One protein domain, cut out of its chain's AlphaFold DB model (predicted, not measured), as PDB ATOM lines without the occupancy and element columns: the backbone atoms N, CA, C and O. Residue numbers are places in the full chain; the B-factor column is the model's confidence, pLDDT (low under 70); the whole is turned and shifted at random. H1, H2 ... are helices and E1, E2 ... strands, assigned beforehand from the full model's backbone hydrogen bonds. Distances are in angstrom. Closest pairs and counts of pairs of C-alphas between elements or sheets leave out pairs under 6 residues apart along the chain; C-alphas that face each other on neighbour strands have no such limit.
ATOM      1  N   GLU A  13     -11.518  28.432  46.592       72.12
ATOM      2  CA  GLU A  13     -10.579  27.315  46.704       72.12
ATOM      3  C   GLU A  13     -11.139  26.160  47.541       72.12
ATOM      4  O   GLU A  13     -11.149  25.016  47.100       72.12
ATOM      5  N   THR A  14     -11.676  26.460  48.723       71.50
ATOM      6  CA  THR A  14     -12.318  25.464  49.592       71.50
ATOM      7  C   THR A  14     -13.534  24.831  48.914       71.50
ATOM      8  O   THR A  14     -13.711  23.615  48.981       71.50
ATOM      9  N   GLN A  15     -14.321  25.615  48.167       78.56
ATOM     10  CA  GLN A  15     -15.437  25.102  47.364       78.56
ATOM     11  C   GLN A  15     -14.961  24.203  46.220       78.56
ATOM     12  O   GLN A  15     -15.598  23.197  45.934       78.56
ATOM     13  N   LEU A  16     -13.832  24.516  45.582       82.88
ATOM     14  CA  LEU A  16     -13.280  23.710  44.495       82.88
ATOM     15  C   LEU A  16     -12.872  22.303  44.959       82.88
ATOM     16  O   LEU A  16     -13.065  21.338  44.224       82.88
ATOM     17  N   PHE A  17     -12.334  22.173  46.174       79.88
ATOM     18  CA  PHE A  17     -11.917  20.880  46.726       79.88
ATOM     19  C   PHE A  17     -13.046  20.098  47.416       79.88
ATOM     20  O   PHE A  17     -12.940  18.878  47.546       79.88
ATOM     21  N   THR A  18     -14.115  20.767  47.855       77.50
ATOM     22  CA  THR A  18     -15.268  20.129  48.529       77.50
ATOM     23  C   THR A  18     -16.437  19.855  47.583       77.50
ATOM     24  O   THR A  18     -17.010  18.770  47.603       77.50
ATOM     25  N   GLU A  19     -16.760  20.807  46.708       83.50
ATOM     26  CA  GLU A  19     -17.898  20.796  45.782       83.50
ATOM     27  C   GLU A  19     -17.438  20.997  44.323       83.50
ATOM     28  O   GLU A  19     -17.994  21.800  43.570       83.50
ATOM     29  N   ALA A  20     -16.423  20.239  43.892       84.62
ATOM     30  CA  ALA A  20     -15.825  20.352  42.555       84.62
ATOM     31  C   ALA A  20     -16.842  20.263  41.397       84.62
ATOM     32  O   ALA A  20     -16.672  20.909  40.365       84.62
ATOM     33  N   TYR A  21     -17.918  19.494  41.580       85.75
ATOM     34  CA  TYR A  21     -18.982  19.286  40.593       85.75
ATOM     35  C   TYR A  21     -19.753  20.564  40.219       85.75
ATOM     36  O   TYR A  21     -20.465  20.572  39.217       85.75
ATOM     37  N   ARG A  22     -19.632  21.643  41.004       87.62
ATOM     38  CA  ARG A  22     -20.280  22.936  40.724       87.62
ATOM     39  C   ARG A  22     -19.527  23.786  39.713       87.62
ATOM     40  O   ARG A  22     -20.088  24.756  39.207       87.62
ATOM     41  N   PHE A  23     -18.270  23.451  39.446       88.50
ATOM     42  CA  PHE A  23     -17.425  24.193  38.526       88.50
ATOM     43  C   PHE A  23     -17.440  23.548  37.143       88.50
ATOM     44  O   PHE A  23     -17.333  22.331  36.995       88.50
ATOM     45  N   GLU A  24     -17.499  24.385  36.107       89.50
ATOM     46  CA  GLU A  24     -17.179  23.942  34.752       89.50
ATOM     47  C   GLU A  24     -15.699  23.559  34.664       89.50
ATOM     48  O   GLU A  24     -14.839  24.194  35.288       89.50
ATOM     49  N   PHE A  25     -15.372  22.592  33.804       90.56
ATOM     50  CA  PHE A  25     -14.005  22.090  33.681       90.56
ATOM     51  C   PHE A  25     -12.958  23.181  33.443       90.56
ATOM     52  O   PHE A  25     -11.947  23.248  34.138       90.56
ATOM     53  N   TYR A  26     -13.201  24.071  32.480       90.31
ATOM     54  CA  TYR A  26     -12.239  25.119  32.140       90.31
ATOM     55  C   TYR A  26     -12.049  26.136  33.266       90.31
ATOM     56  O   TYR A  26     -10.952  26.668  33.427       90.31
ATOM     57  N   GLN A  27     -13.104  26.407  34.037       88.81
ATOM     58  CA  GLN A  27     -13.044  27.326  35.171       88.81
ATOM     59  C   GLN A  27     -12.217  26.715  36.302       88.81
ATOM     60  O   GLN A  27     -11.292  27.355  36.798       88.81
ATOM     61  N   ALA A  28     -12.489  25.452  36.637       89.38
ATOM     62  CA  ALA A  28     -11.740  24.703  37.636       89.38
ATOM     63  C   ALA A  28     -10.256  24.586  37.271       89.38
ATOM     64  O   ALA A  28      -9.404  24.915  38.089       89.38
ATOM     65  N   VAL A  29      -9.922  24.187  36.038       89.12
ATOM     66  CA  VAL A  29      -8.517  24.065  35.615       89.12
ATOM     67  C   VAL A  29      -7.800  25.410  35.655       89.12
ATOM     68  O   VAL A  29      -6.665  25.469  36.115       89.12
ATOM     69  N   ARG A  30      -8.453  26.505  35.254       86.50
ATOM     70  CA  ARG A  30      -7.860  27.846  35.347       86.50
ATOM     71  C   ARG A  30      -7.547  28.234  36.795       86.50
ATOM     72  O   ARG A  30      -6.476  28.781  37.054       86.50
ATOM     73  N   LEU A  31      -8.464  27.955  37.724       85.94
ATOM     74  CA  LEU A  31      -8.240  28.174  39.156       85.94
ATOM     75  C   LEU A  31      -7.083  27.308  39.665       85.94
ATOM     76  O   LEU A  31      -6.201  27.812  40.350       85.94
ATOM     77  N   LEU A  32      -7.023  26.040  39.262       85.94
ATOM     78  CA  LEU A  32      -5.928  25.147  39.637       85.94
ATOM     79  C   LEU A  32      -4.578  25.587  39.061       85.94
ATOM     80  O   LEU A  32      -3.577  25.504  39.762       85.94
ATOM     81  N   GLU A  33      -4.524  26.094  37.826       84.19
ATOM     82  CA  GLU A  33      -3.306  26.677  37.248       84.19
ATOM     83  C   GLU A  33      -2.862  27.933  38.007       84.19
ATOM     84  O   GLU A  33      -1.664  28.144  38.199       84.19
ATOM     85  N   TYR A  34      -3.811  28.762  38.451       82.25
ATOM     86  CA  TYR A  34      -3.525  29.930  39.280       82.25
ATOM     87  C   TYR A  34      -2.927  29.515  40.633       82.25
ATOM     88  O   TYR A  34      -1.823  29.951  40.967       82.25
ATOM     89  N   LEU A  35      -3.582  28.586  41.337       78.81
ATOM     90  CA  LEU A  35      -3.109  28.043  42.614       78.81
ATOM     91  C   LEU A  35      -1.760  27.334  42.473       78.81
ATOM     92  O   LEU A  35      -0.883  27.493  43.316       78.81
ATOM     93  N   ALA A  36      -1.550  26.592  41.384       77.50
ATOM     94  CA  ALA A  36      -0.281  25.930  41.104       77.50
ATOM     95  C   ALA A  36       0.859  26.938  40.899       77.50
ATOM     96  O   ALA A  36       1.971  26.700  41.366       77.50
ATOM     97  N   LYS A  37       0.610  28.072  40.226       75.19
ATOM     98  CA  LYS A  37       1.617  29.134  40.055       75.19
ATOM     99  C   LYS A  37       1.966  29.805  41.380       75.19
ATOM    100  O   LYS A  37       3.148  30.022  41.647       75.19
ATOM    101  N   GLU A  38       0.962  30.117  42.191       71.50
ATOM    102  CA  GLU A  38       1.151  30.707  43.518       71.50
ATOM    103  C   GLU A  38       1.937  29.760  44.433       71.50
ATOM    104  O   GLU A  38       2.991  30.123  44.961       71.50
ATOM    105  N   ALA A  39       1.510  28.500  44.504       66.38
ATOM    106  CA  ALA A  39       2.184  27.464  45.267       66.38
ATOM    107  C   ALA A  39       3.612  27.201  44.782       66.38
ATOM    108  O   ALA A  39       4.511  27.056  45.601       66.38
ATOM    109  N   ASN A  40       3.870  27.185  43.472       66.88
ATOM    110  CA  ASN A  40       5.226  27.018  42.946       66.88
ATOM    111  C   ASN A  40       6.127  28.217  43.307       66.88
ATOM    112  O   ASN A  40       7.293  28.033  43.649       66.88
ATOM    113  N   SER A  41       5.590  29.443  43.311       65.75
ATOM    114  CA  SER A  41       6.337  30.630  43.752       65.75
ATOM    115  C   SER A  41       6.746  30.545  45.227       65.75
ATOM    116  O   SER A  41       7.861  30.932  45.583       65.75
ATOM    117  N   ILE A  42       5.855  30.027  46.076       62.72
ATOM    118  CA  ILE A  42       6.053  29.925  47.528       62.72
ATOM    119  C   ILE A  42       6.932  28.715  47.874       62.72
ATOM    120  O   ILE A  42       7.970  28.850  48.524       62.72
ATOM    121  N   LEU A  43       6.549  27.532  47.393       61.03
ATOM    122  CA  LEU A  43       7.151  26.248  47.754       61.03
ATOM    123  C   LEU A  43       8.410  25.930  46.944       61.03
ATOM    124  O   LEU A  43       9.256  25.165  47.408       61.03
ATOM    125  N   LYS A  44       8.564  26.512  45.744       65.44
ATOM    126  CA  LYS A  44       9.656  26.214  44.796       65.44
ATOM    127  C   LYS A  44       9.809  24.709  44.526       65.44
ATOM    128  O   LYS A  44      10.923  24.202  44.377       65.44
ATOM    129  N   VAL A  45       8.678  24.009  44.507       66.31
ATOM    130  CA  VAL A  45       8.514  22.588  44.191       66.31
ATOM    131  C   VAL A  45       7.587  22.518  42.972       66.31
ATOM    132  O   VAL A  45       6.602  23.259  42.939       66.31
ATOM    133  N   PRO A  46       7.868  21.666  41.968       70.94
ATOM    134  CA  PRO A  46       6.991  21.533  40.811       70.94
ATOM    135  C   PRO A  46       5.600  21.041  41.234       70.94
ATOM    136  O   PRO A  46       5.469  20.035  41.940       70.94
ATOM    137  N   VAL A  47       4.574  21.770  40.787       74.38
ATOM    138  CA  VAL A  47       3.160  21.422  40.952       74.38
ATOM    139  C   VAL A  47       2.614  21.015  39.586       74.38
ATOM    140  O   VAL A  47       2.475  21.856  38.698       74.38
ATOM    141  N   ASP A  48       2.322  19.728  39.420       79.62
ATOM    142  CA  ASP A  48       1.834  19.150  38.171       79.62
ATOM    143  C   ASP A  48       0.317  18.947  38.226       79.62
ATOM    144  O   ASP A  48      -0.224  18.475  39.225       79.62
ATOM    145  N   LEU A  49      -0.377  19.245  37.126       84.69
ATOM    146  CA  LEU A  49      -1.796  18.927  36.967       84.69
ATOM    147  C   LEU A  49      -1.954  17.557  36.314       84.69
ATOM    148  O   LEU A  49      -1.441  17.323  35.219       84.69
ATOM    149  N   LYS A  50      -2.701  16.665  36.961       85.50
ATOM    150  CA  LYS A  50      -3.078  15.356  36.432       85.50
ATOM    151  C   LYS A  50      -4.576  15.275  36.219       85.50
ATOM    152  O   LYS A  50      -5.372  15.757  37.017       85.50
ATOM    153  N   TYR A  51      -4.942  14.611  35.134       86.75
ATOM    154  CA  TYR A  51      -6.330  14.373  34.777       86.75
ATOM    155  C   TYR A  51      -6.569  12.884  34.764       86.75
ATOM    156  O   TYR A  51      -5.720  12.116  34.314       86.75
ATOM    157  N   PHE A  52      -7.739  12.513  35.234       84.75
ATOM    158  CA  PHE A  52      -8.149  11.141  35.387       84.75
ATOM    159  C   PHE A  52      -9.576  11.004  34.893       84.75
ATOM    160  O   PHE A  52     -10.404  11.858  35.203       84.75
ATOM    161  N   SER A  53      -9.878   9.956  34.128       83.81
ATOM    162  CA  SER A  53     -11.240   9.756  33.644       83.81
ATOM    163  C   SER A  53     -11.980   8.761  34.528       83.81
ATOM    164  O   SER A  53     -11.526   7.638  34.768       83.81
ATOM    165  N   LYS A  54     -13.153   9.158  35.022       81.44
ATOM    166  CA  LYS A  54     -14.038   8.236  35.729       81.44
ATOM    167  C   LYS A  54     -14.759   7.366  34.704       81.44
ATOM    168  O   LYS A  54     -15.607   7.848  33.960       81.44
ATOM    169  N   VAL A  55     -14.458   6.068  34.691       80.31
ATOM    170  CA  VAL A  55     -15.214   5.126  33.862       80.31
ATOM    171  C   VAL A  55     -16.582   4.910  34.502       80.31
ATOM    172  O   VAL A  55     -16.686   4.387  35.610       80.31
ATOM    173  N   SER A  56     -17.632   5.344  33.811       78.12
ATOM    174  CA  SER A  56     -19.017   5.155  34.229       78.12
ATOM    175  C   SER A  56     -19.922   4.932  33.019       78.12
ATOM    176  O   SER A  56     -19.645   5.399  31.911       78.12
ATOM    177  N   THR A  57     -21.010   4.200  33.240       75.88
ATOM    178  CA  THR A  57     -22.131   4.067  32.301       75.88
ATOM    179  C   THR A  57     -23.222   5.109  32.550       75.88
ATOM    180  O   THR A  57     -24.155   5.221  31.760       75.88
ATOM    181  N   VAL A  58     -23.117   5.869  33.643       78.38
ATOM    182  CA  VAL A  58     -24.082   6.902  34.024       78.38
ATOM    183  C   VAL A  58     -23.793   8.180  33.247       78.38
ATOM    184  O   VAL A  58     -22.631   8.544  33.074       78.38
ATOM    185  N   PHE A  59     -24.847   8.880  32.820       71.88
ATOM    186  CA  PHE A  59     -24.725  10.225  32.264       71.88
ATOM    187  C   PHE A  59     -24.399  11.214  33.398       71.88
ATOM    188  O   PHE A  59     -25.241  11.424  34.277       71.88
ATOM    189  N   PRO A  60     -23.186  11.785  33.440       73.81
ATOM    190  CA  PRO A  60     -22.781  12.656  34.531       73.81
ATOM    191  C   PRO A  60     -23.483  14.016  34.423       73.81
ATOM    192  O   PRO A  60     -23.618  14.573  33.337       73.81
ATOM    193  N   ALA A  61     -23.906  14.573  35.557       79.06
ATOM    194  CA  ALA A  61     -24.511  15.907  35.607       79.06
ATOM    195  C   ALA A  61     -23.473  17.049  35.580       79.06
ATOM    196  O   ALA A  61     -23.840  18.203  35.374       79.06
ATOM    197  N   SER A  62     -22.192  16.734  35.802       86.50
ATOM    198  CA  SER A  62     -21.082  17.687  35.889       86.50
ATOM    199  C   SER A  62     -19.866  17.207  35.100       86.50
ATOM    200  O   SER A  62     -19.606  16.006  34.999       86.50
ATOM    201  N   ASP A  63     -19.066  18.154  34.611       85.62
ATOM    202  CA  ASP A  63     -17.818  17.863  33.900       85.62
ATOM    203  C   ASP A  63     -16.735  17.272  34.821       85.62
ATOM    204  O   ASP A  63     -15.911  16.464  34.387       85.62
ATOM    205  N   ILE A  64     -16.732  17.675  36.095       87.81
ATOM    206  CA  ILE A  64     -15.766  17.255  37.117       87.81
ATOM    207  C   ILE A  64     -16.493  16.469  38.213       87.81
ATOM    208  O   ILE A  64     -17.577  16.856  38.650       87.81
ATOM    209  N   ASP A  65     -15.882  15.372  38.663       85.06
ATOM    210  CA  ASP A  65     -16.332  14.581  39.817       85.06
ATOM    211  C   ASP A  65     -15.722  15.130  41.110       85.06
ATOM    212  O   ASP A  65     -16.434  15.512  42.033       85.06
ATOM    213  N   ARG A  66     -14.386  15.186  41.170       84.69
ATOM    214  CA  ARG A  66     -13.633  15.579  42.367       84.69
ATOM    215  C   ARG A  66     -12.238  16.096  42.019       84.69
ATOM    216  O   ARG A  66     -11.684  15.749  40.973       84.69
ATOM    217  N   VAL A  67     -11.656  16.865  42.933       84.00
ATOM    218  CA  VAL A  67     -10.282  17.378  42.859       84.00
ATOM    219  C   VAL A  67      -9.561  17.044  44.161       84.00
ATOM    220  O   VAL A  67     -10.120  17.227  45.241       84.00
ATOM    221  N   TRP A  68      -8.330  16.543  44.083       80.12
ATOM    222  CA  TRP A  68      -7.519  16.239  45.263       80.12
ATOM    223  C   TRP A  68      -6.024  16.453  45.012       80.12
ATOM    224  O   TRP A  68      -5.577  16.671  43.886       80.12
ATOM    225  N   LEU A  69      -5.258  16.426  46.099       76.69
ATOM    226  CA  LEU A  69      -3.842  16.772  46.158       76.69
ATOM    227  C   LEU A  69      -3.022  15.563  46.600       76.69
ATOM    228  O   LEU A  69      -3.202  15.068  47.714       76.69
ATOM    229  N   VAL A  70      -2.077  15.153  45.757       75.44
ATOM    230  CA  VAL A  70      -1.164  14.037  46.021       75.44
ATOM    231  C   VAL A  70       0.266  14.567  46.116       75.44
ATOM    232  O   VAL A  70       0.774  15.197  45.194       75.44
ATOM    233  N   GLY A  71       0.947  14.306  47.226       72.38
ATOM    234  CA  GLY A  71       2.367  14.588  47.404       72.38
ATOM    235  C   GLY A  71       3.202  13.392  46.967       72.38
ATOM    236  O   GLY A  71       2.945  12.261  47.378       72.38
ATOM    237  N   VAL A  72       4.228  13.616  46.147       72.12
ATOM    238  CA  VAL A  72       5.216  12.575  45.838       72.12
ATOM    239  C   VAL A  72       6.423  12.780  46.729       72.12
ATOM    240  O   VAL A  72       7.155  13.768  46.608       72.12
ATOM    241  N   VAL A  73       6.608  11.825  47.631       71.38
ATOM    242  CA  VAL A  73       7.615  11.870  48.680       71.38
ATOM    243  C   VAL A  73       8.650  10.785  48.416       71.38
ATOM    244  O   VAL A  73       8.315   9.622  48.208       71.38
ATOM    245  N   GLU A  74       9.920  11.165  48.420       71.50
ATOM    246  CA  GLU A  74      11.047  10.246  48.381       71.50
ATOM    247  C   GLU A  74      11.331   9.747  49.798       71.50
ATOM    248  O   GLU A  74      11.719  10.522  50.676       71.50
ATOM    249  N   LYS A  75      11.118   8.449  50.019       71.75
ATOM    250  CA  LYS A  75      11.482   7.743  51.248       71.75
ATOM    251  C   LYS A  75      12.693   6.852  50.984       71.75
ATOM    252  O   LYS A  75      12.857   6.309  49.893       71.75
ATOM    253  N   VAL A  76      13.546   6.688  51.989       68.62
ATOM    254  CA  VAL A  76      14.607   5.677  51.965       68.62
ATOM    255  C   VAL A  76      14.050   4.433  52.648       68.62
ATOM    256  O   VAL A  76      13.710   4.481  53.825       68.62
ATOM    257  N   ASN A  77      13.914   3.334  51.907       68.88
ATOM    258  CA  ASN A  77      13.486   2.058  52.477       68.88
ATOM    259  C   ASN A  77      14.539   1.519  53.460       68.88
ATOM    260  O   ASN A  77      15.717   1.860  53.368       68.88
ATOM    261  N   ASN A  78      14.145   0.570  54.314       62.03
ATOM    262  CA  ASN A  78      15.034  -0.120  55.266       62.03
ATOM    263  C   ASN A  78      16.260  -0.798  54.606       62.03
ATOM    264  O   ASN A  78      17.230  -1.112  55.284       62.03
ATOM    265  N   ALA A  79      16.234  -0.994  53.281       64.81
ATOM    266  CA  ALA A  79      17.332  -1.516  52.461       64.81
ATOM    267  C   ALA A  79      18.238  -0.426  51.834       64.81
ATOM    268  O   ALA A  79      19.041  -0.724  50.955       64.81
ATOM    269  N   GLY A  80      18.080   0.850  52.211       59.69
ATOM    270  CA  GLY A  80      18.865   1.979  51.687       59.69
ATOM    271  C   GLY A  80      18.468   2.463  50.283       59.69
ATOM    272  O   GLY A  80      19.074   3.398  49.760       59.69
ATOM    273  N   GLN A  81      17.449   1.863  49.658       64.69
ATOM    274  CA  GLN A  81      16.948   2.267  48.341       64.69
ATOM    275  C   GLN A  81      15.978   3.449  48.448       64.69
ATOM    276  O   GLN A  81      15.075   3.448  49.284       64.69
ATOM    277  N   ARG A  82      16.147   4.445  47.571       65.81
ATOM    278  CA  ARG A  82      15.244   5.596  47.446       65.81
ATOM    279  C   ARG A  82      14.001   5.183  46.659       65.81
ATOM    280  O   ARG A  82      14.113   4.802  45.496       65.81
ATOM    281  N   VAL A  83      12.834   5.254  47.288       70.75
ATOM    282  CA  VAL A  83      11.538   4.910  46.697       70.75
ATOM    283  C   VAL A  83      10.627   6.129  46.739       70.75
ATOM    284  O   VAL A  83      10.495   6.794  47.764       70.75
ATOM    285  N   LEU A  84       9.991   6.426  45.607       68.88
ATOM    286  CA  LEU A  84       8.990   7.481  45.502       68.88
ATOM    287  C   LEU A  84       7.626   6.914  45.879       68.88
ATOM    288  O   LEU A  84       7.075   6.084  45.158       68.88
ATOM    289  N   THR A  85       7.069   7.386  46.985       69.19
ATOM    290  CA  THR A  85       5.725   7.023  47.433       69.19
ATOM    291  C   THR A  85       4.770   8.186  47.204       69.19
ATOM    292  O   THR A  85       5.069   9.323  47.577       69.19
ATOM    293  N   ARG A  86       3.621   7.899  46.586       66.94
ATOM    294  CA  ARG A  86       2.496   8.834  46.501       66.94
ATOM    295  C   ARG A  86       1.760   8.815  47.834       66.94
ATOM    296  O   ARG A  86       1.408   7.740  48.306       66.94
ATOM    297  N   VAL A  87       1.562   9.984  48.424       65.44
ATOM    298  CA  VAL A  87       0.865  10.156  49.699       65.44
ATOM    299  C   VAL A  87      -0.168  11.255  49.511       65.44
ATOM    300  O   VAL A  87       0.164  12.320  48.988       65.44
ATOM    301  N   ASP A  88      -1.411  11.017  49.917       63.09
ATOM    302  CA  ASP A  88      -2.402  12.087  49.953       63.09
ATOM    303  C   ASP A  88      -1.985  13.107  51.013       63.09
ATOM    304  O   ASP A  88      -1.734  12.772  52.169       63.09
ATOM    305  N   LEU A  89      -1.887  14.380  50.622       60.34
ATOM    306  CA  LEU A  89      -1.342  15.412  51.512       60.34
ATOM    307  C   LEU A  89      -2.214  15.639  52.758       60.34
ATOM    308  O   LEU A  89      -1.712  16.159  53.745       60.34
ATOM    309  N   LYS A  90      -3.478  15.194  52.750       53.91
ATOM    310  CA  LYS A  90      -4.395  15.225  53.903       53.91
ATOM    311  C   LYS A  90      -3.939  14.362  55.069       53.91
ATOM    312  O   LYS A  90      -4.004  14.819  56.204       53.91
ATOM    313  N   ASP A  91      -3.446  13.159  54.789       43.16
ATOM    314  CA  ASP A  91      -3.017  12.201  55.820       43.16
ATOM    315  C   ASP A  91      -1.784  12.710  56.578       43.16
ATOM    316  O   ASP A  91      -1.464  12.278  57.683       43.16
ATOM    317  N   ILE A  92      -1.104  13.686  55.979       44.94
ATOM    318  CA  ILE A  92       0.043  14.362  56.550       44.94
ATOM    319  C   ILE A  92      -0.374  15.619  57.345       44.94
ATOM    320  O   ILE A  92       0.355  16.009  58.245       44.94
ATOM    321  N   ILE A  93      -1.550  16.224  57.096       37.41
ATOM    322  CA  ILE A  93      -2.071  17.394  57.846       37.41
ATOM    323  C   ILE A  93      -2.331  17.044  59.320       37.41
ATOM    324  O   ILE A  93      -2.147  17.885  60.199       37.41
ATOM    325  N   SER A  94      -2.730  15.804  59.619       39.75
ATOM    326  CA  SER A  94      -2.982  15.348  60.994       39.75
ATOM    327  C   SER A  94      -1.716  15.119  61.824       39.75
ATOM    328  O   SER A  94      -1.802  15.012  63.046       39.75
ATOM    329  N   ALA A  95      -0.544  15.047  61.189       39.62
ATOM    330  CA  ALA A  95       0.727  14.807  61.853       39.62
ATOM    331  C   ALA A  95       1.667  15.987  61.583       39.62
ATOM    332  O   ALA A  95       2.004  16.280  60.445       39.62
ATOM    333  N   SER A  96       2.097  16.687  62.630       40.97
ATOM    334  CA  SER A  96       3.014  17.832  62.565       40.97
ATOM    335  C   SER A  96       4.388  17.439  61.989       40.97
ATOM    336  O   SER A  96       5.356  17.262  62.729       40.97
ATOM    337  N   HIS A  97       4.470  17.258  60.671       46.25
ATOM    338  CA  HIS A  97       5.658  16.814  59.951       46.25
ATOM    339  C   HIS A  97       6.408  17.987  59.318       46.25
ATOM    340  O   HIS A  97       5.815  18.931  58.795       46.25
ATOM    341  N   THR A  98       7.734  17.907  59.367       42.78
ATOM    342  CA  THR A  98       8.678  18.853  58.773       42.78
ATOM    343  C   THR A  98       9.276  18.259  57.501       42.78
ATOM    344  O   THR A  98       9.779  17.135  57.512       42.78
ATOM    345  N   PHE A  99       9.239  19.002  56.392       47.75
ATOM    346  CA  PHE A  99       9.752  18.519  55.105       47.75
ATOM    347  C   PHE A  99      11.125  19.134  54.792       47.75
ATOM    348  O   PHE A  99      11.211  20.345  54.555       47.75
ATOM    349  N   PRO A 100      12.212  18.342  54.759       44.28
ATOM    350  CA  PRO A 100      13.523  18.840  54.359       44.28
ATOM    351  C   PRO A 100      13.593  19.032  52.835       44.28
ATOM    352  O   PRO A 100      13.240  18.143  52.058       44.28
ATOM    353  N   ARG A 101      14.055  20.210  52.397       47.25
ATOM    354  CA  ARG A 101      14.193  20.607  50.985       47.25
ATOM    355  C   ARG A 101      15.567  20.193  50.416       47.25
ATOM    356  O   ARG A 101      16.521  20.115  51.182       47.25
ATOM    357  N   PRO A 102      15.704  19.982  49.085       42.41
ATOM    358  CA  PRO A 102      17.001  19.885  48.408       42.41
ATOM    359  C   PRO A 102      18.002  20.993  48.746       42.41
ATOM    360  O   PRO A 102      19.129  20.684  49.101       42.41
ATOM    361  N   ASP A 103      17.555  22.251  48.639       47.12
ATOM    362  CA  ASP A 103      18.402  23.452  48.640       47.12
ATOM    363  C   ASP A 103      17.678  24.640  49.322       47.12
ATOM    364  O   ASP A 103      17.518  25.723  48.753       47.12
ATOM    365  N   GLY A 104      17.139  24.448  50.532       50.50
ATOM    366  CA  GLY A 104      16.501  25.541  51.281       50.50
ATOM    367  C   GLY A 104      15.970  25.148  52.664       50.50
ATOM    368  O   GLY A 104      16.169  24.008  53.083       50.50
ATOM    369  N   PRO A 105      15.314  26.083  53.382       43.78
ATOM    370  CA  PRO A 105      14.839  25.839  54.741       43.78
ATOM    371  C   PRO A 105      13.747  24.761  54.785       43.78
ATOM    372  O   PRO A 105      13.037  24.533  53.803       43.78
ATOM    373  N   VAL A 106      13.652  24.095  55.936       50.53
ATOM    374  CA  VAL A 106      12.660  23.057  56.247       50.53
ATOM    375  C   VAL A 106      11.264  23.679  56.238       50.53
ATOM    376  O   VAL A 106      11.034  24.659  56.941       50.53
ATOM    377  N   LEU A 107      10.347  23.121  55.447       48.78
ATOM    378  CA  LEU A 107       8.965  23.604  55.372       48.78
ATOM    379  C   LEU A 107       8.159  23.067  56.560       48.78
ATOM    380  O   LEU A 107       8.214  21.867  56.856       48.78
ATOM    381  N   THR A 108       7.394  23.946  57.210       44.78
ATOM    382  CA  THR A 108       6.377  23.577  58.206       44.78
ATOM    383  C   THR A 108       4.978  23.637  57.592       44.78
ATOM    384  O   THR A 108       4.734  24.401  56.662       44.78
ATOM    385  N   TRP A 109       4.026  22.858  58.113       43.88
ATOM    386  CA  TRP A 109       2.623  22.888  57.658       43.88
ATOM    387  C   TRP A 109       1.974  24.278  57.735       43.88
ATOM    388  O   TRP A 109       1.110  24.603  56.926       43.88
ATOM    389  N   SER A 110       2.437  25.132  58.650       41.66
ATOM    390  CA  SER A 110       2.048  26.543  58.744       41.66
ATOM    391  C   SER A 110       2.412  27.378  57.512       41.66
ATOM    392  O   SER A 110       1.723  28.359  57.246       41.66
ATOM    393  N   ASP A 111       3.434  26.983  56.748       42.22
ATOM    394  CA  ASP A 111       3.854  27.647  55.503       42.22
ATOM    395  C   ASP A 111       3.037  27.166  54.287       42.22
ATOM    396  O   ASP A 111       3.008  27.816  53.245       42.22
ATOM    397  N   LEU A 112       2.338  26.032  54.434       46.16
ATOM    398  CA  LEU A 112       1.425  25.413  53.463       46.16
ATOM    399  C   LEU A 112      -0.048  25.805  53.700       46.16
ATOM    400  O   LEU A 112      -0.947  25.165  53.155       46.16
ATOM    401  N   LYS A 113      -0.293  26.873  54.478       41.31
ATOM    402  CA  LYS A 113      -1.593  27.485  54.840       41.31
ATOM    403  C   LYS A 113      -2.461  27.981  53.660       41.31
ATOM    404  O   LYS A 113      -3.273  28.882  53.825       41.31
ATOM    405  N   LEU A 114      -2.301  27.422  52.466       41.75
ATOM    406  CA  LEU A 114      -3.111  27.751  51.295       41.75
ATOM    407  C   LEU A 114      -4.403  26.921  51.217       41.75
ATOM    408  O   LEU A 114      -5.386  27.419  50.690       41.75
ATOM    409  N   TRP A 115      -4.468  25.698  51.767       47.34
ATOM    410  CA  TRP A 115      -5.601  24.788  51.495       47.34
ATOM    411  C   TRP A 115      -6.117  24.042  52.739       47.34
ATOM    412  O   TRP A 115      -5.929  22.837  52.883       47.34
ATOM    413  N   GLU A 116      -6.793  24.755  53.648       35.69
ATOM    414  CA  GLU A 116      -7.272  24.222  54.943       35.69
ATOM    415  C   GLU A 116      -8.439  23.217  54.871       35.69
ATOM    416  O   GLU A 116      -8.823  22.660  55.895       35.69
ATOM    417  N   THR A 117      -9.017  22.924  53.705       34.78
ATOM    418  CA  THR A 117     -10.133  21.966  53.630       34.78
ATOM    419  C   THR A 117     -10.032  21.099  52.391       34.78
ATOM    420  O   THR A 117     -10.302  21.518  51.270       34.78
ATOM    421  N   LEU A 118      -9.644  19.846  52.592       35.12
ATOM    422  CA  LEU A 118      -9.668  18.851  51.539       35.12
ATOM    423  C   LEU A 118     -10.426  17.620  52.083       35.12
ATOM    424  O   LEU A 118      -9.991  17.016  53.060       35.12
ATOM    425  N   ALA A 119     -11.510  17.192  51.429       28.42
ATOM    426  CA  ALA A 119     -12.304  16.011  51.816       28.42
ATOM    427  C   ALA A 119     -11.733  14.712  51.207       28.42
ATOM    428  O   ALA A 119     -11.520  14.658  49.995       28.42
ATOM    429  N   SER A 120     -11.392  13.703  52.022       32.28
ATOM    430  CA  SER A 120     -10.761  12.428  51.601       32.28
ATOM    431  C   SER A 120     -11.770  11.309  51.333       32.28
ATOM    432  O   SER A 120     -12.823  11.297  51.954       32.28
ATOM    433  N   LEU A 129       5.571   7.915  58.624       43.75
ATOM    434  CA  LEU A 129       5.631   9.058  57.715       43.75
ATOM    435  C   LEU A 129       6.586  10.160  58.204       43.75
ATOM    436  O   LEU A 129       6.471  11.306  57.789       43.75
ATOM    437  N   GLN A 130       7.548   9.821  59.070       42.81
ATOM    438  CA  GLN A 130       8.342  10.817  59.801       42.81
ATOM    439  C   GLN A 130       9.551  11.411  59.041       42.81
ATOM    440  O   GLN A 130      10.115  12.397  59.505       42.81
ATOM    441  N   SER A 131       9.974  10.861  57.893       45.91
ATOM    442  CA  SER A 131      11.287  11.196  57.294       45.91
ATOM    443  C   SER A 131      11.343  11.127  55.756       45.91
ATOM    444  O   SER A 131      12.267  10.560  55.173       45.91
ATOM    445  N   GLY A 132      10.350  11.691  55.064       55.88
ATOM    446  CA  GLY A 132      10.298  11.707  53.595       55.88
ATOM    447  C   GLY A 132      10.547  13.088  52.969       55.88
ATOM    448  O   GLY A 132      10.051  14.099  53.463       55.88
ATOM    449  N   ARG A 133      11.285  13.145  51.851       62.78
ATOM    450  CA  ARG A 133      11.585  14.385  51.104       62.78
ATOM    451  C   ARG A 133      10.527  14.643  50.029       62.78
ATOM    452  O   ARG A 133      10.375  13.835  49.117       62.78
ATOM    453  N   LEU A 134       9.815  15.769  50.095       65.12
ATOM    454  CA  LEU A 134       8.820  16.137  49.079       65.12
ATOM    455  C   LEU A 134       9.518  16.551  47.772       65.12
ATOM    456  O   LEU A 134      10.314  17.491  47.765       65.12
ATOM    457  N   GLN A 135       9.229  15.852  46.674       70.50
ATOM    458  CA  GLN A 135       9.832  16.137  45.365       70.50
ATOM    459  C   GLN A 135       8.901  16.897  44.418       70.50
ATOM    460  O   GLN A 135       9.367  17.758  43.674       70.50
ATOM    461  N   ARG A 136       7.603  16.573  44.423       71.25
ATOM    462  CA  ARG A 136       6.579  17.236  43.602       71.25
ATOM    463  C   ARG A 136       5.198  17.120  44.232       71.25
ATOM    464  O   ARG A 136       4.946  16.191  45.002       71.25
ATOM    465  N   ILE A 137       4.313  18.034  43.858       76.88
ATOM    466  CA  ILE A 137       2.894  18.014  44.223       76.88
ATOM    467  C   ILE A 137       2.091  17.757  42.949       76.88
ATOM    468  O   ILE A 137       2.343  18.370  41.918       76.88
ATOM    469  N   GLU A 138       1.136  16.839  43.005       81.00
ATOM    470  CA  GLU A 138       0.260  16.484  41.895       81.00
ATOM    471  C   GLU A 138      -1.182  16.888  42.243       81.00
ATOM    472  O   GLU A 138      -1.814  16.315  43.131       81.00
ATOM    473  N   LEU A 139      -1.706  17.886  41.534       83.38
ATOM    474  CA  LEU A 139      -3.111  18.285  41.570       83.38
ATOM    475  C   LEU A 139      -3.896  17.367  40.636       83.38
ATOM    476  O   LEU A 139      -3.774  17.478  39.415       83.38
ATOM    477  N   THR A 140      -4.684  16.450  41.192       85.00
ATOM    478  CA  THR A 140      -5.416  15.455  40.403       85.00
ATOM    479  C   THR A 140      -6.888  15.829  40.284       85.00
ATOM    480  O   THR A 140      -7.560  16.097  41.278       85.00
ATOM    481  N   VAL A 141      -7.394  15.835  39.050       86.81
ATOM    482  CA  VAL A 141      -8.789  16.136  38.712       86.81
ATOM    483  C   VAL A 141      -9.431  14.902  38.091       86.81
ATOM    484  O   VAL A 141      -8.978  14.423  37.047       86.81
ATOM    485  N   ALA A 142     -10.506  14.408  38.703       88.44
ATOM    486  CA  ALA A 142     -11.353  13.388  38.097       88.44
ATOM    487  C   ALA A 142     -12.400  14.052  37.208       88.44
ATOM    488  O   ALA A 142     -13.231  14.839  37.663       88.44
ATOM    489  N   VAL A 143     -12.348  13.703  35.934       88.81
ATOM    490  CA  VAL A 143     -13.149  14.267  34.861       88.81
ATOM    491  C   VAL A 143     -14.157  13.221  34.391       88.81
ATOM    492  O   VAL A 143     -13.832  12.037  34.257       88.81
ATOM    493  N   ASN A 144     -15.386  13.661  34.139       86.31
ATOM    494  CA  ASN A 144     -16.494  12.806  33.717       86.31
ATOM    495  C   ASN A 144     -16.694  12.767  32.190       86.31
ATOM    496  O   ASN A 144     -17.501  11.987  31.690       86.31
ATOM    497  N   PHE A 145     -15.967  13.595  31.437       80.38
ATOM    498  CA  PHE A 145     -16.015  13.667  29.974       80.38
ATOM    499  C   PHE A 145     -14.664  13.270  29.343       80.38
ATOM    500  O   PHE A 145     -13.636  13.243  30.016       80.38
ATOM    501  N   ILE A 146     -14.660  12.946  28.040       78.88
ATOM    502  CA  ILE A 146     -13.454  12.531  27.279       78.88
ATOM    503  C   ILE A 146     -12.749  11.314  27.929       78.88
ATOM    504  O   ILE A 146     -11.532  11.249  28.073       78.88
ATOM    505  N   GLY A 147     -13.535  10.310  28.325       81.69
ATOM    506  CA  GLY A 147     -13.017   9.000  28.723       81.69
ATOM    507  C   GLY A 147     -12.927   8.050  27.537       81.69
ATOM    508  O   GLY A 147     -13.868   7.959  26.754       81.69
ATOM    509  N   LEU A 148     -11.819   7.313  27.396       83.81
ATOM    510  CA  LEU A 148     -11.714   6.273  26.366       83.81
ATOM    511  C   LEU A 148     -12.684   5.105  26.600       83.81
ATOM    512  O   LEU A 148     -13.162   4.506  25.638       83.81
ATOM    513  N   ALA A 149     -12.977   4.802  27.868       79.75
ATOM    514  CA  ALA A 149     -13.903   3.761  28.310       79.75
ATOM    515  C   ALA A 149     -15.103   4.379  29.044       79.75
ATOM    516  O   ALA A 149     -14.932   5.314  29.824       79.75
ATOM    517  N   GLY A 150     -16.300   3.822  28.837       76.38
ATOM    518  CA  GLY A 150     -17.553   4.284  29.449       76.38
ATOM    519  C   GLY A 150     -18.621   4.609  28.404       76.38
ATOM    520  O   GLY A 150     -18.418   4.359  27.218       76.38
ATOM    521  N   ALA A 151     -19.746   5.189  28.831       71.25
ATOM    522  CA  ALA A 151     -20.898   5.448  27.953       71.25
ATOM    523  C   ALA A 151     -20.596   6.372  26.755       71.25
ATOM    524  O   ALA A 151     -21.239   6.269  25.714       71.25
ATOM    525  N   HIS A 152     -19.620   7.270  26.898       71.62
ATOM    526  CA  HIS A 152     -19.246   8.257  25.877       71.62
ATOM    527  C   HIS A 152     -17.883   7.977  25.230       71.62
ATOM    528  O   HIS A 152     -17.379   8.806  24.472       71.62
ATOM    529  N   GLY A 153     -17.268   6.836  25.553       79.94
ATOM    530  CA  GLY A 153     -15.956   6.470  25.041       79.94
ATOM    531  C   GLY A 153     -16.022   5.778  23.677       79.94
ATOM    532  O   GLY A 153     -17.003   5.107  23.373       79.94
ATOM    533  N   PRO A 154     -14.974   5.896  22.843       86.44
ATOM    534  CA  PRO A 154     -14.877   5.185  21.570       86.44
ATOM    535  C   PRO A 154     -14.670   3.671  21.731       86.44
ATOM    536  O   PRO A 154     -14.770   2.938  20.748       86.44
ATOM    537  N   LEU A 155     -14.327   3.188  22.934       87.44
ATOM    538  CA  LEU A 155     -14.150   1.758  23.165       87.44
ATOM    539  C   LEU A 155     -15.491   1.017  23.048       87.44
ATOM    540  O   LEU A 155     -16.473   1.438  23.659       87.44
ATOM    541  N   PRO A 156     -15.539  -0.124  22.333       89.12
ATOM    542  CA  PRO A 156     -16.744  -0.939  22.275       89.12
ATOM    543  C   PRO A 156     -17.208  -1.367  23.673       89.12
ATOM    544  O   PRO A 156     -16.386  -1.733  24.520       89.12
ATOM    545  N   MET A 157     -18.527  -1.399  23.885       86.81
ATOM    546  CA  MET A 157     -19.139  -1.697  25.190       86.81
ATOM    547  C   MET A 157     -18.600  -2.961  25.889       86.81
ATOM    548  O   MET A 157     -18.303  -2.863  27.078       86.81
ATOM    549  N   PRO A 158     -18.332  -4.097  25.205       89.62
ATOM    550  CA  PRO A 158     -17.790  -5.287  25.874       89.62
ATOM    551  C   PRO A 158     -16.436  -5.060  26.568       89.62
ATOM    552  O   PRO A 158     -16.113  -5.723  27.554       89.62
ATOM    553  N   TYR A 159     -15.614  -4.134  26.063       88.25
ATOM    554  CA  TYR A 159     -14.344  -3.777  26.700       88.25
ATOM    555  C   TYR A 159     -14.547  -2.830  27.884       88.25
ATOM    556  O   TYR A 159     -13.844  -2.959  28.886       88.25
ATOM    557  N   ALA A 160     -15.507  -1.907  27.786       87.25
ATOM    558  CA  ALA A 160     -15.855  -1.006  28.879       87.25
ATOM    559  C   ALA A 160     -16.451  -1.770  30.075       87.25
ATOM    560  O   ALA A 160     -16.049  -1.525  31.211       87.25
ATOM    561  N   GLU A 161     -17.329  -2.745  29.829       87.81
ATOM    562  CA  GLU A 161     -17.891  -3.628  30.864       87.81
ATOM    563  C   GLU A 161     -16.802  -4.450  31.557       87.81
ATOM    564  O   GLU A 161     -16.713  -4.449  32.783       87.81
ATOM    565  N   ARG A 162     -15.888  -5.060  30.790       89.12
ATOM    566  CA  ARG A 162     -14.729  -5.780  31.349       89.12
ATOM    567  C   ARG A 162     -13.833  -4.900  32.210       89.12
ATOM    568  O   ARG A 162     -13.269  -5.375  33.196       89.12
ATOM    569  N   LEU A 163     -13.662  -3.636  31.832       88.12
ATOM    570  CA  LEU A 163     -12.915  -2.684  32.641       88.12
ATOM    571  C   LEU A 163     -13.654  -2.404  33.954       88.12
ATOM    572  O   LEU A 163     -13.034  -2.481  35.012       88.12
ATOM    573  N   LEU A 164     -14.963  -2.148  33.905       86.88
ATOM    574  CA  LEU A 164     -15.790  -1.930  35.097       86.88
ATOM    575  C   LEU A 164     -15.780  -3.143  36.041       86.88
ATOM    576  O   LEU A 164     -15.615  -2.966  37.246       86.88
ATOM    577  N   GLU A 165     -15.869  -4.364  35.511       89.69
ATOM    578  CA  GLU A 165     -15.756  -5.604  36.292       89.69
ATOM    579  C   GLU A 165     -14.396  -5.737  36.990       89.69
ATOM    580  O   GLU A 165     -14.326  -6.168  38.143       89.69
ATOM    581  N   ARG A 166     -13.303  -5.376  36.308       89.56
ATOM    582  CA  ARG A 166     -11.951  -5.399  36.893       89.56
ATOM    583  C   ARG A 166     -11.782  -4.353  37.981       89.56
ATOM    584  O   ARG A 166     -11.289  -4.679  39.055       89.56
ATOM    585  N   VAL A 167     -12.275  -3.140  37.744       86.19
ATOM    586  CA  VAL A 167     -12.285  -2.068  38.746       86.19
ATOM    587  C   VAL A 167     -13.098  -2.483  39.975       86.19
ATOM    588  O   VAL A 167     -12.655  -2.246  41.096       86.19
ATOM    589  N   ALA A 168     -14.233  -3.169  39.793       86.69
ATOM    590  CA  ALA A 168     -15.019  -3.725  40.898       86.69
ATOM    591  C   ALA A 168     -14.256  -4.807  41.686       86.69
ATOM    592  O   ALA A 168     -14.413  -4.914  42.899       86.69
ATOM    593  N   LYS A 169     -13.385  -5.570  41.014       91.19
ATOM    594  CA  LYS A 169     -12.449  -6.535  41.622       91.19
ATOM    595  C   LYS A 169     -11.151  -5.896  42.145       91.19
ATOM    596  O   LYS A 169     -10.227  -6.632  42.475       91.19
ATOM    597  N   GLN A 170     -11.075  -4.564  42.221       83.44
ATOM    598  CA  GLN A 170      -9.893  -3.798  42.646       83.44
ATOM    599  C   GLN A 170      -8.647  -3.980  41.753       83.44
ATOM    600  O   GLN A 170      -7.534  -3.649  42.155       83.44
ATOM    601  N   ASP A 171      -8.820  -4.458  40.519       88.62
ATOM    602  CA  ASP A 171      -7.761  -4.488  39.511       88.62
ATOM    603  C   ASP A 171      -7.798  -3.192  38.684       88.62
ATOM    604  O   ASP A 171      -8.621  -3.017  37.780       88.62
ATOM    605  N   PHE A 172      -6.901  -2.262  39.018       82.88
ATOM    606  CA  PHE A 172      -6.808  -0.943  38.382       82.88
ATOM    607  C   PHE A 172      -5.815  -0.887  37.211       82.88
ATOM    608  O   PHE A 172      -5.701   0.148  36.562       82.88
ATOM    609  N   THR A 173      -5.141  -1.988  36.869       88.19
ATOM    610  CA  THR A 173      -4.046  -1.999  35.877       88.19
ATOM    611  C   THR A 173      -4.455  -1.450  34.505       88.19
ATOM    612  O   THR A 173      -3.791  -0.578  33.942       88.19
ATOM    613  N   LEU A 174      -5.576  -1.936  33.964       85.88
ATOM    614  CA  LEU A 174      -6.095  -1.501  32.665       85.88
ATOM    615  C   LEU A 174      -6.587  -0.047  32.700       85.88
ATOM    616  O   LEU A 174      -6.460   0.670  31.708       85.88
ATOM    617  N   ARG A 175      -7.143   0.383  33.836       85.31
ATOM    618  CA  ARG A 175      -7.614   1.753  34.047       85.31
ATOM    619  C   ARG A 175      -6.436   2.724  34.032       85.31
ATOM    620  O   ARG A 175      -6.425   3.626  33.202       85.31
ATOM    621  N   ASP A 176      -5.417   2.453  34.844       84.69
ATOM    622  CA  ASP A 176      -4.210   3.279  34.947       84.69
ATOM    623  C   ASP A 176      -3.471   3.375  33.604       84.69
ATOM    624  O   ASP A 176      -2.940   4.429  33.248       84.69
ATOM    625  N   PHE A 177      -3.474   2.294  32.814       87.62
ATOM    626  CA  PHE A 177      -2.938   2.309  31.453       87.62
ATOM    627  C   PHE A 177      -3.720   3.253  30.529       87.62
ATOM    628  O   PHE A 177      -3.120   4.078  29.837       87.62
ATOM    629  N   LEU A 178      -5.055   3.157  30.514       87.12
ATOM    630  CA  LEU A 178      -5.891   4.052  29.708       87.12
ATOM    631  C   LEU A 178      -5.788   5.507  30.175       87.12
ATOM    632  O   LEU A 178      -5.873   6.421  29.352       87.12
ATOM    633  N   ASP A 179      -5.529   5.736  31.461       84.81
ATOM    634  CA  ASP A 179      -5.375   7.077  32.011       84.81
ATOM    635  C   ASP A 179      -4.155   7.829  31.485       84.81
ATOM    636  O   ASP A 179      -4.212   9.053  31.377       84.81
ATOM    637  N   ILE A 180      -3.100   7.142  31.034       87.12
ATOM    638  CA  ILE A 180      -1.978   7.792  30.333       87.12
ATOM    639  C   ILE A 180      -2.486   8.531  29.083       87.12
ATOM    640  O   ILE A 180      -2.074   9.661  28.795       87.12
ATOM    641  N   PHE A 181      -3.410   7.908  28.349       88.38
ATOM    642  CA  PHE A 181      -4.004   8.493  27.152       88.38
ATOM    643  C   PHE A 181      -5.062   9.535  27.505       88.38
ATOM    644  O   PHE A 181      -5.026  10.631  26.943       88.38
ATOM    645  N   ASN A 182      -5.953   9.236  28.460       87.94
ATOM    646  CA  ASN A 182      -6.980  10.179  28.915       87.94
ATOM    647  C   ASN A 182      -6.337  11.483  29.405       87.94
ATOM    648  O   ASN A 182      -6.735  12.567  28.978       87.94
ATOM    649  N   HIS A 183      -5.278  11.391  30.216       88.31
ATOM    650  CA  HIS A 183      -4.547  12.550  30.716       88.31
ATOM    651  C   HIS A 183      -4.036  13.440  29.578       88.31
ATOM    652  O   HIS A 183      -4.221  14.661  29.603       88.31
ATOM    653  N   ARG A 184      -3.431  12.838  28.545       89.75
ATOM    654  CA  ARG A 184      -2.929  13.577  27.380       89.75
ATOM    655  C   ARG A 184      -4.061  14.202  26.566       89.75
ATOM    656  O   ARG A 184      -3.930  15.354  26.158       89.75
ATOM    657  N   LEU A 185      -5.152  13.475  26.333       89.25
ATOM    658  CA  LEU A 185      -6.303  13.967  25.569       89.25
ATOM    659  C   LEU A 185      -6.966  15.161  26.257       89.25
ATOM    660  O   LEU A 185      -7.148  16.198  25.621       89.25
ATOM    661  N   VAL A 186      -7.243  15.058  27.559       89.44
ATOM    662  CA  VAL A 186      -7.835  16.145  28.355       89.44
ATOM    663  C   VAL A 186      -6.902  17.358  28.400       89.44
ATOM    664  O   VAL A 186      -7.345  18.489  28.197       89.44
ATOM    665  N   SER A 187      -5.592  17.136  28.561       89.56
ATOM    666  CA  SER A 187      -4.595  18.216  28.532       89.56
ATOM    667  C   SER A 187      -4.574  18.956  27.192       89.56
ATOM    668  O   SER A 187      -4.535  20.187  27.156       89.56
ATOM    669  N   LEU A 188      -4.598  18.222  26.074       89.50
ATOM    670  CA  LEU A 188      -4.630  18.817  24.735       89.50
ATOM    671  C   LEU A 188      -5.950  19.545  24.474       89.50
ATOM    672  O   LEU A 188      -5.937  20.633  23.904       89.50
ATOM    673  N   PHE A 189      -7.068  18.983  24.930       89.31
ATOM    674  CA  PHE A 189      -8.388  19.593  24.819       89.31
ATOM    675  C   PHE A 189      -8.469  20.929  25.572       89.31
ATOM    676  O   PHE A 189      -8.963  21.920  25.026       89.31
ATOM    677  N   TYR A 190      -7.920  20.989  26.790       89.56
ATOM    678  CA  TYR A 190      -7.796  22.236  27.541       89.56
ATOM    679  C   TYR A 190      -6.928  23.259  26.798       89.56
ATOM    680  O   TYR A 190      -7.383  24.369  26.517       89.56
ATOM    681  N   ARG A 191      -5.708  22.870  26.400       88.19
ATOM    682  CA  ARG A 191      -4.755  23.762  25.713       88.19
ATOM    683  C   ARG A 191      -5.298  24.306  24.394       88.19
ATOM    684  O   ARG A 191      -5.117  25.484  24.101       88.19
ATOM    685  N   ALA A 192      -5.991  23.478  23.612       90.44
ATOM    686  CA  ALA A 192      -6.607  23.905  22.359       90.44
ATOM    687  C   ALA A 192      -7.614  25.042  22.583       90.44
ATOM    688  O   ALA A 192      -7.617  26.021  21.836       90.44
ATOM    689  N   ARG A 193      -8.425  24.960  23.648       88.00
ATOM    690  CA  ARG A 193      -9.375  26.028  23.985       88.00
ATOM    691  C   ARG A 193      -8.704  27.238  24.625       88.00
ATOM    692  O   ARG A 193      -9.127  28.359  24.349       88.00
ATOM    693  N   GLN A 194      -7.662  27.029  25.430       86.00
ATOM    694  CA  GLN A 194      -6.879  28.108  26.038       86.00
ATOM    695  C   GLN A 194      -6.270  29.028  24.970       86.00
ATOM    696  O   GLN A 194      -6.343  30.242  25.108       86.00
ATOM    697  N   ILE A 195      -5.776  28.471  23.856       83.94
ATOM    698  CA  ILE A 195      -5.216  29.255  22.738       83.94
ATOM    699  C   ILE A 195      -6.254  30.196  22.100       83.94
ATOM    700  O   ILE A 195      -5.896  31.260  21.602       83.94
ATOM    701  N   GLN A 196      -7.533  29.813  22.088       82.94
ATOM    702  CA  GLN A 196      -8.590  30.575  21.414       82.94
ATOM    703  C   GLN A 196      -9.306  31.574  22.328       82.94
ATOM    704  O   GLN A 196      -9.960  32.495  21.838       82.94
ATOM    705  N   ARG A 197      -9.236  31.392  23.652       84.25
ATOM    706  CA  ARG A 197      -9.973  32.212  24.618       84.25
ATOM    707  C   ARG A 197      -9.020  32.950  25.545       84.25
ATOM    708  O   ARG A 197      -8.513  32.372  26.499       84.25
ATOM    709  N   VAL A 198      -8.919  34.265  25.349       80.62
ATOM    710  CA  VAL A 198      -8.135  35.180  26.202       80.62
ATOM    711  C   VAL A 198      -8.510  35.048  27.684       80.62
ATOM    712  O   VAL A 198      -7.651  35.087  28.553       80.62
ATOM    713  N   GLY A 199      -9.791  34.811  27.987       80.44
ATOM    714  CA  GLY A 199     -10.268  34.636  29.363       80.44
ATOM    715  C   GLY A 199      -9.774  33.372  30.080       80.44
ATOM    716  O   GLY A 199     -10.030  33.248  31.271       80.44
ATOM    717  N   LEU A 200      -9.109  32.434  29.396       81.94
ATOM    718  CA  LEU A 200      -8.525  31.227  30.001       81.94
ATOM    719  C   LEU A 200      -7.010  31.336  30.221       81.94
ATOM    720  O   LEU A 200      -6.408  30.436  30.805       81.94
ATOM    721  N   GLU A 201      -6.378  32.420  29.776       77.94
ATOM    722  CA  GLU A 201      -4.980  32.668  30.106       77.94
ATOM    723  C   GLU A 201      -4.860  33.060  31.591       77.94
ATOM    724  O   GLU A 201      -5.703  33.767  32.158       77.94
TER     725      GLU A 201
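This is residues 13 to 120 and 129 to 201 of the 433 residues of an uncharacterized protein of Thiotrichaceae bacterium IS1 (UniProt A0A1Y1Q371). A four-stranded sheet, strongly twisted and curled like part of a barrel, has the helix H2 running along its strands over E1 and E4, while the longer helix H6 crosses the edge strand E1 and stands up from the sheet. H5 lies off the sheet near the beginning of H6, and the short helices H3 and H4, with the long unnamed stretch 94 to 108 between them, lie away from H5. The printed part has 181 residues, with six named helices and four named strands in the order H1 H2 E1 E2 E3 H3 H4 E4 H5 H6. The mixed sheet runs E1 E4 E2 E3, and the class is mixed, helices and strands. The whole is compact, with a radius of gyration of the C-alphas of 18.0 A and spans of 51 by 46 by 26 A.

H1, residues 13 to 18, only grazes the sheet with its residues 16 to 18; its closest C-alphas to E2, residues 64 to 76, are those of Phe 17 and Val 67, 5.5 A apart. H2, residues 25 to 43, and the sheet make two layers, a helix on one face of a sheet, at a height of 9.7 A. H2 runs along the strands, at 4 degrees on the local plane to E4, residues 133 to 143. E1, residues 47 to 53, is parallel to E4, with N 50 and O 139 2.8 A apart. E4 and E2 are antiparallel, with N 70 and O 138 2.9 A apart. E2 and E3, residues 82 to 88, form a hairpin, with N 73 and O 85 2.9 A apart. H3, residues 89 to 93, only grazes the sheet. H4, residues 109 to 112, is not on it. H5, residues 157 to 168, and H6, residues 173 to 196, only just touch, with 3 pairs of C-alphas within 8 A; the closest are those of Leu 163 and Leu 174, 6.9 A. H6 stands up from the sheet, and its closest C-alphas to E1 are those of His 183 and Tyr 51, 4.8 A. Every O i to N i+4 pair is within hydrogen-bond range in H1, H2, H3 and H5, and 17 of 20 are in H6; H4 is too short for such a pair.

H1 begins at C-alpha 13 (-10.579, 27.315, 46.704). H2 is 25.7 A long, E1 19.9 A, E2 35.7 A, E3 19.0 A, E4 29.6 A and H5 16.4 A. H6, 35.9 A long with a kink of 29 degrees near residue 181, ends at C-alpha 196 (-8.590, 30.575, 21.414).

The C-alphas farthest apart, those of Pro 105 and Pro 158, are 53.5 A apart. Residues 121 to 128 are not printed, and C-alphas 120 and 129 are 17.8 A apart across this cut. The links H3 to H4 and E4 to H5 are long. The mean pLDDT of the printed part is 73.2, and residues 39 to 45, 76 to 82, 84 to 120 and 129 to 134 are under 70.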